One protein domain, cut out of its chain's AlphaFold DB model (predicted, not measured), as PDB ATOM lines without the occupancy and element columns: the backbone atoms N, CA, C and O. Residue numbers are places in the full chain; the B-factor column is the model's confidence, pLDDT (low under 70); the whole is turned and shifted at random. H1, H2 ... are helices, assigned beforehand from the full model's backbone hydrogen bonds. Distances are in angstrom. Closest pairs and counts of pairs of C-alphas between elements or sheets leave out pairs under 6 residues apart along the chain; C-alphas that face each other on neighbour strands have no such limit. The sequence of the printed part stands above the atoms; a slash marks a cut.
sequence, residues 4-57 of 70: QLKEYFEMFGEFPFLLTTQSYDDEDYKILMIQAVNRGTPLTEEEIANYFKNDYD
ATOM      1  N   GLN A   4      26.598  -0.945  10.759       89.69
ATOM      2  CA  GLN A   4      26.484  -0.052   9.611       89.69
ATOM      3  C   GLN A   4      25.037   0.415   9.420       89.69
ATOM      4  O   GLN A   4      24.794   1.597   9.204       89.69
ATOM      5  N   LEU A   5      24.068  -0.490   9.591       91.19
ATOM      6  CA  LEU A   5      22.644  -0.144   9.532       91.19
ATOM      7  C   LEU A   5      22.251   0.856  10.628       91.19
ATOM      8  O   LEU A   5      21.473   1.776  10.382       91.19
ATOM      9  N   LYS A   6      22.804   0.693  11.838       92.44
ATOM     10  CA  LYS A   6      22.586   1.627  12.952       92.44
ATOM     11  C   LYS A   6      23.154   3.010  12.639       92.44
ATOM     12  O   LYS A   6      22.455   3.992  12.837       92.44
ATOM     13  N   GLU A   7      24.387   3.076  12.140       92.69
ATOM     14  CA  GLU A   7      25.045   4.339  11.776       92.69
ATOM     15  C   GLU A   7      24.293   5.068  10.655       92.69
ATOM     16  O   GLU A   7      24.080   6.275  10.736       92.69
ATOM     17  N   TYR A   8      23.815   4.330   9.651       93.69
ATOM     18  CA  TYR A   8      22.985   4.884   8.584       93.69
ATOM     19  C   TYR A   8      21.684   5.489   9.134       93.69
ATOM     20  O   TYR A   8      21.350   6.635   8.831       93.69
ATOM     21  N   PHE A   9      20.971   4.746   9.986       93.19
ATOM     22  CA  PHE A   9      19.728   5.222  10.595       93.19
ATOM     23  C   PHE A   9      19.953   6.438  11.504       93.19
ATOM     24  O   PHE A   9      19.153   7.368  11.497       93.19
ATOM     25  N   GLU A  10      21.050   6.467  12.264       93.56
ATOM     26  CA  GLU A  10      21.411   7.619  13.100       93.56
ATOM     27  C   GLU A  10      21.701   8.880  12.271       93.56
ATOM     28  O   GLU A  10      21.419   9.984  12.732       93.56
ATOM     29  N   MET A  11      22.231   8.729  11.053       93.12
ATOM     30  CA  MET A  11      22.559   9.853  10.175       93.12
ATOM     31  C   MET A  11      21.354  10.384   9.390       93.12
ATOM     32  O   MET A  11      21.202  11.599   9.260       93.12
ATOM     33  N   PHE A  12      20.513   9.493   8.863       94.25
ATOM     34  CA  PHE A  12      19.446   9.860   7.922       94.25
ATOM     35  C   PHE A  12      18.032   9.759   8.509       94.25
ATOM     36  O   PHE A  12      17.094  10.305   7.939       94.25
ATOM     37  N   GLY A  13      17.857   9.090   9.654       91.62
ATOM     38  CA  GLY A  13      16.550   8.884  10.293       91.62
ATOM     39  C   GLY A  13      15.643   7.882   9.570       91.62
ATOM     40  O   GLY A  13      14.494   7.692   9.969       91.62
ATOM     41  N   GLU A  14      16.151   7.229   8.529       90.75
ATOM     42  CA  GLU A  14      15.441   6.244   7.721       90.75
ATOM     43  C   GLU A  14      16.323   5.023   7.452       90.75
ATOM     44  O   GLU A  14      17.551   5.076   7.555       90.75
ATOM     45  N   PHE A  15      15.687   3.898   7.130       89.62
ATOM     46  CA  PHE A  15      16.408   2.713   6.684       89.62
ATOM     47  C   PHE A  15      16.706   2.825   5.191       89.62
ATOM     48  O   PHE A  15      15.861   3.324   4.444       89.62
ATOM     49  N   PRO A  16      17.872   2.339   4.731       88.12
ATOM     50  CA  PRO A  16      18.117   2.268   3.307       88.12
ATOM     51  C   PRO A  16      17.071   1.342   2.685       88.12
ATOM     52  O   PRO A  16      16.686   0.330   3.290       88.12
ATOM     53  N   PHE A  17      16.627   1.685   1.471       89.00
ATOM     54  CA  PHE A  17      15.814   0.794   0.643       89.00
ATOM     55  C   PHE A  17      16.459  -0.594   0.617       89.00
ATOM     56  O   PHE A  17      17.673  -0.666   0.756       89.00
ATOM     57  N   LEU A  18      15.692  -1.678   0.495       86.69
ATOM     58  CA  LEU A  18      16.209  -3.049   0.462       86.69
ATOM     59  C   LEU A  18      15.519  -3.822  -0.659       86.69
ATOM     60  O   LEU A  18      14.294  -3.936  -0.678       86.69
ATOM     61  N   LEU A  19      16.311  -4.365  -1.583       83.06
ATOM     62  CA  LEU A  19      15.807  -5.248  -2.634       83.06
ATOM     63  C   LEU A  19      15.372  -6.589  -2.035       83.06
ATOM     64  O   LEU A  19      16.014  -7.110  -1.128       83.06
ATOM     65  N   THR A  20      14.323  -7.200  -2.588       80.19
ATOM     66  CA  THR A  20      13.745  -8.457  -2.069       80.19
ATOM     67  C   THR A  20      14.702  -9.650  -2.086       80.19
ATOM     68  O   THR A  20      14.429 -10.659  -1.442       80.19
ATOM     69  N   THR A  21      15.790  -9.570  -2.852       80.12
ATOM     70  CA  THR A  21      16.824 -10.609  -2.958       80.12
ATOM     71  C   THR A  21      18.022 -10.372  -2.042       80.12
ATOM     72  O   THR A  21      18.924 -11.200  -2.052       80.12
ATOM     73  N   GLN A  22      18.051  -9.261  -1.297       83.62
ATOM     74  CA  GLN A  22      19.188  -8.837  -0.481       83.62
ATOM     75  C   GLN A  22      18.812  -8.729   1.001       83.62
ATOM     76  O   GLN A  22      17.640  -8.656   1.381       83.62
ATOM     77  N   SER A  23      19.833  -8.683   1.844       87.31
ATOM     78  CA  SER A  23      19.779  -8.506   3.287       87.31
ATOM     79  C   SER A  23      20.698  -7.363   3.714       87.31
ATOM     80  O   SER A  23      21.771  -7.150   3.155       87.31
ATOM     81  N   TYR A  24      20.339  -6.660   4.791       86.25
ATOM     82  CA  TYR A  24      21.232  -5.668   5.401       86.25
ATOM     83  C   TYR A  24      22.540  -6.274   5.928       86.25
ATOM     84  O   TYR A  24      23.500  -5.543   6.174       86.25
ATOM     85  N   ASP A  25      22.575  -7.592   6.124       87.00
ATOM     86  CA  ASP A  25      23.762  -8.319   6.563       87.00
ATOM     87  C   ASP A  25      24.688  -8.748   5.419       87.00
ATOM     88  O   ASP A  25      25.788  -9.231   5.710       87.00
ATOM     89  N   ASP A  26      24.311  -8.511   4.160       88.38
ATOM     90  CA  ASP A  26      25.181  -8.768   3.011       88.38
ATOM     91  C   ASP A  26      26.364  -7.791   3.006       88.38
ATOM     92  O   ASP A  26      26.225  -6.602   3.305       88.38
ATOM     93  N   GLU A  27      27.554  -8.298   2.680       88.12
ATOM     94  CA  GLU A  27      28.792  -7.505   2.698       88.12
ATOM     95  C   GLU A  27      28.725  -6.322   1.723       88.12
ATOM     96  O   GLU A  27      29.069  -5.199   2.093       88.12
ATOM     97  N   ASP A  28      28.176  -6.536   0.529       87.62
ATOM     98  CA  ASP A  28      27.957  -5.482  -0.465       87.62
ATOM     99  C   ASP A  28      27.016  -4.385   0.045       87.62
ATOM    100  O   ASP A  28      27.280  -3.189  -0.108       87.62
ATOM    101  N   TYR A  29      25.952  -4.774   0.755       89.38
ATOM    102  CA  TYR A  29      25.025  -3.819   1.358       89.38
ATOM    103  C   TYR A  29      25.689  -2.981   2.446       89.38
ATOM    104  O   TYR A  29      25.461  -1.773   2.544       89.38
ATOM    105  N   LYS A  30      26.543  -3.605   3.266       90.81
ATOM    106  CA  LYS A  30      27.320  -2.897   4.292       90.81
ATOM    107  C   LYS A  30      28.253  -1.870   3.667       90.81
ATOM    108  O   LYS A  30      28.361  -0.766   4.203       90.81
ATOM    109  N   ILE A  31      28.891  -2.199   2.545       90.25
ATOM    110  CA  ILE A  31      29.767  -1.272   1.816       90.25
ATOM    111  C   ILE A  31      28.972  -0.061   1.324       90.25
ATOM    112  O   ILE A  31      29.389   1.073   1.571       90.25
ATOM    113  N   LEU A  32      27.808  -0.277   0.705       90.56
ATOM    114  CA  LEU A  32      26.933   0.808   0.251       90.56
ATOM    115  C   LEU A  32      26.501   1.720   1.408       90.56
ATOM    116  O   LEU A  32      26.570   2.946   1.293       90.56
ATOM    117  N   MET A  33      26.120   1.145   2.554       91.50
ATOM    118  CA  MET A  33      25.760   1.923   3.746       91.50
ATOM    119  C   MET A  33      26.934   2.765   4.260       91.50
ATOM    120  O   MET A  33      26.751   3.942   4.569       91.50
ATOM    121  N   ILE A  34      28.149   2.208   4.301       91.94
ATOM    122  CA  ILE A  34      29.360   2.942   4.707       91.94
ATOM    123  C   ILE A  34      29.646   4.100   3.743       91.94
ATOM    124  O   ILE A  34      29.955   5.208   4.180       91.94
ATOM    125  N   GLN A  35      29.534   3.873   2.432       91.00
ATOM    126  CA  GLN A  35      29.735   4.920   1.426       91.00
ATOM    127  C   GLN A  35      28.715   6.053   1.575       91.00
ATOM    128  O   GLN A  35      29.087   7.225   1.493       91.00
ATOM    129  N   ALA A  36      27.454   5.713   1.844       92.31
ATOM    130  CA  ALA A  36      26.389   6.681   2.065       92.31
ATOM    131  C   ALA A  36      26.604   7.528   3.325       92.31
ATOM    132  O   ALA A  36      26.471   8.752   3.282       92.31
ATOM    133  N   VAL A  37      27.025   6.902   4.425       93.12
ATOM    134  CA  VAL A  37      27.394   7.619   5.652       93.12
ATOM    135  C   VAL A  37      28.595   8.539   5.403       93.12
ATOM    136  O   VAL A  37      28.558   9.716   5.753       93.12
ATOM    137  N   ASN A  38      29.634   8.053   4.719       91.12
ATOM    138  CA  ASN A  38      30.833   8.845   4.428       91.12
ATOM    139  C   ASN A  38      30.563  10.048   3.511       91.12
ATOM    140  O   ASN A  38      31.187  11.094   3.682       91.12
ATOM    141  N   ARG A  39      29.655   9.915   2.535       92.75
ATOM    142  CA  ARG A  39      29.270  11.021   1.639       92.75
ATOM    143  C   ARG A  39      28.244  11.973   2.267       92.75
ATOM    144  O   ARG A  39      28.075  13.077   1.762       92.75
ATOM    145  N   GLY A  40      27.559  11.547   3.332       91.38
ATOM    146  CA  GLY A  40      26.496  12.310   3.988       91.38
ATOM    147  C   GLY A  40      25.202  12.420   3.178       91.38
ATOM    148  O   GLY A  40      24.417  13.336   3.407       91.38
ATOM    149  N   THR A  41      24.972  11.490   2.251       91.38
ATOM    150  CA  THR A  41      23.782  11.451   1.390       91.38
ATOM    151  C   THR A  41      23.174  10.050   1.457       91.38
ATOM    152  O   THR A  41      23.919   9.083   1.261       91.38
ATOM    153  N   PRO A  42      21.856   9.905   1.689       93.12
ATOM    154  CA  PRO A  42      21.206   8.597   1.756       93.12
ATOM    155  C   PRO A  42      21.300   7.855   0.416       93.12
ATOM    156  O   PRO A  42      21.447   8.479  -0.636       93.12
ATOM    157  N   LEU A  43      21.266   6.523   0.453       91.12
ATOM    158  CA  LEU A  43      21.213   5.668  -0.735       91.12
ATOM    159  C   LEU A  43      19.876   5.829  -1.444       91.12
ATOM    160  O   LEU A  43      18.817   5.737  -0.823       91.12
ATOM    161  N   THR A  44      19.935   5.995  -2.759       90.19
ATOM    162  CA  THR A  44      18.748   5.935  -3.611       90.19
ATOM    163  C   THR A  44      18.504   4.510  -4.106       90.19
ATOM    164  O   THR A  44      19.427   3.701  -4.224       90.19
ATOM    165  N   GLU A  45      17.247   4.202  -4.428       87.81
ATOM    166  CA  GLU A  45      16.871   2.919  -5.032       87.81
ATOM    167  C   GLU A  45      17.645   2.653  -6.332       87.81
ATOM    168  O   GLU A  45      18.094   1.532  -6.558       87.81
ATOM    169  N   GLU A  46      17.869   3.685  -7.149       86.56
ATOM    170  CA  GLU A  46      18.618   3.573  -8.404       86.56
ATOM    171  C   GLU A  46      20.088   3.197  -8.171       86.56
ATOM    172  O   GLU A  46      20.632   2.368  -8.894       86.56
ATOM    173  N   GLU A  47      20.736   3.750  -7.144       86.25
ATOM    174  CA  GLU A  47      22.121   3.401  -6.804       86.25
ATOM    175  C   GLU A  47      22.251   1.954  -6.341       86.25
ATOM    176  O   GLU A  47      23.156   1.245  -6.779       86.25
ATOM    177  N   ILE A  48      21.321   1.508  -5.497       87.31
ATOM    178  CA  ILE A  48      21.260   0.122  -5.032       87.31
ATOM    179  C   ILE A  48      21.014  -0.804  -6.230       87.31
ATOM    180  O   ILE A  48      21.752  -1.766  -6.434       87.31
ATOM    181  N   ALA A  49      20.018  -0.495  -7.063       85.50
ATOM    182  CA  ALA A  49      19.699  -1.282  -8.246       85.50
ATOM    183  C   ALA A  49      20.881  -1.346  -9.224       85.50
ATOM    184  O   ALA A  49      21.195  -2.425  -9.717       85.50
ATOM    185  N   ASN A  50      21.572  -0.231  -9.473       85.00
ATOM    186  CA  ASN A  50      22.727  -0.186 -10.366       85.00
ATOM    187  C   ASN A  50      23.925  -0.961  -9.810       85.00
ATOM    188  O   ASN A  50      24.592  -1.649 -10.580       85.00
ATOM    189  N   TYR A  51      24.198  -0.889  -8.505       84.38
ATOM    190  CA  TYR A  51      25.283  -1.655  -7.888       84.38
ATOM    191  C   TYR A  51      25.068  -3.158  -8.100       84.38
ATOM    192  O   TYR A  51      25.906  -3.830  -8.694       84.38
ATOM    193  N   PHE A  52      23.886  -3.660  -7.734       80.62
ATOM    194  CA  PHE A  52      23.588  -5.087  -7.844       80.62
ATOM    195  C   PHE A  52      23.318  -5.552  -9.276       80.62
ATOM    196  O   PHE A  52      23.529  -6.720  -9.572       80.62
ATOM    197  N   LYS A  53      22.878  -4.679 -10.187       76.06
ATOM    198  CA  LYS A  53      22.712  -5.026 -11.606       76.06
ATOM    199  C   LYS A  53      24.060  -5.225 -12.304       76.06
ATOM    200  O   LYS A  53      24.184  -6.147 -13.102       76.06
ATOM    201  N   ASN A  54      25.064  -4.409 -11.971       61.91
ATOM    202  CA  ASN A  54      26.396  -4.519 -12.568       61.91
ATOM    203  C   ASN A  54      27.135  -5.803 -12.158       61.91
ATOM    204  O   ASN A  54      27.888  -6.329 -12.972       61.91
ATOM    205  N   ASP A  55      26.884  -6.361 -10.969       53.69
ATOM    206  CA  ASP A  55      27.473  -7.652 -10.569       53.69
ATOM    207  C   ASP A  55      26.951  -8.838 -11.402       53.69
ATOM    208  O   ASP A  55      27.668  -9.821 -11.597       53.69
ATOM    209  N   TYR A  56      25.735  -8.743 -11.955       50.19
ATOM    210  CA  TYR A  56      25.183  -9.757 -12.866       50.19
ATOM    211  C   TYR A  56      25.569  -9.544 -14.339       50.19
ATOM    212  O   TYR A  56      25.439 -10.482 -15.124       50.19
ATOM    213  N   ASP A  57      26.085  -8.367 -14.711       46.94
ATOM    214  CA  ASP A  57      26.548  -8.067 -16.077       46.94
ATOM    215  C   ASP A  57      28.032  -8.433 -16.314       46.94
ATOM    216  O   ASP A  57      28.544  -8.278 -17.422       46.94
TER     217      ASP A  57
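Overview. This is residues 4 to 57 of the 70 residues of an uncharacterized protein of Methanobrevibacter sp (UniProt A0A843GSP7). Two helices, H1 and H2, lie side by side and run the same way, and a third, H3, is set off toward the far end of the longest axis, near H2 but touching no helix. The long unnamed stretch of residues 13 to 26 loops from the end of H1 back to the beginning of H2. The printed part has 54 residues, with three named helices in the order H1, H2, H3 and no named strand, and its class is all helix. The whole is compact, with a radius of gyration of the C-alphas of 10.5 A, yet elongated in outline, with spans of 33 by 19 by 15 A.

Arrangement. H1, residues 4 to 12, touches H2, residues 27 to 39, and the closest C-alphas are those of Tyr 8 and Val 37, 6.0 A apart. Their lines stand at a shallow tilt of 31 degrees, and they run the same way. H2 is close to but not clearly touching H3, residues 45 to 56, and the closest C-alphas are those of Leu 32 and Ile 48, 7.8 A apart. These two run opposite ways at a steep tilt of 41 degrees. H1 and H3 are apart. In H1 and H2 every O i to N i+4 pair is within hydrogen-bond range; in H3, 6 of 8 are.

Along the chain. H1 begins at C-alpha 4, (26.484, -0.052, 9.611), and is 12.3 A from first to last C-alpha. H2, the longest helix with 13 residues, is 18.6 A long and begins at C-alpha 27, (28.792, -7.505, 2.698). H3 is 17.1 A long and ends at C-alpha 56, (25.183, -9.757, -12.866).

Size, cuts and confidence. The two C-alphas farthest apart are those of Glu 10 and Asp 57, at 33.5 A. The printed part has no cut. The link from H1 to H2 is long, with 14 residues, and that from H2 to H3 is tight, with 5. The mean pLDDT of the printed part is 86.2, and residues 54 to 57 are under 70.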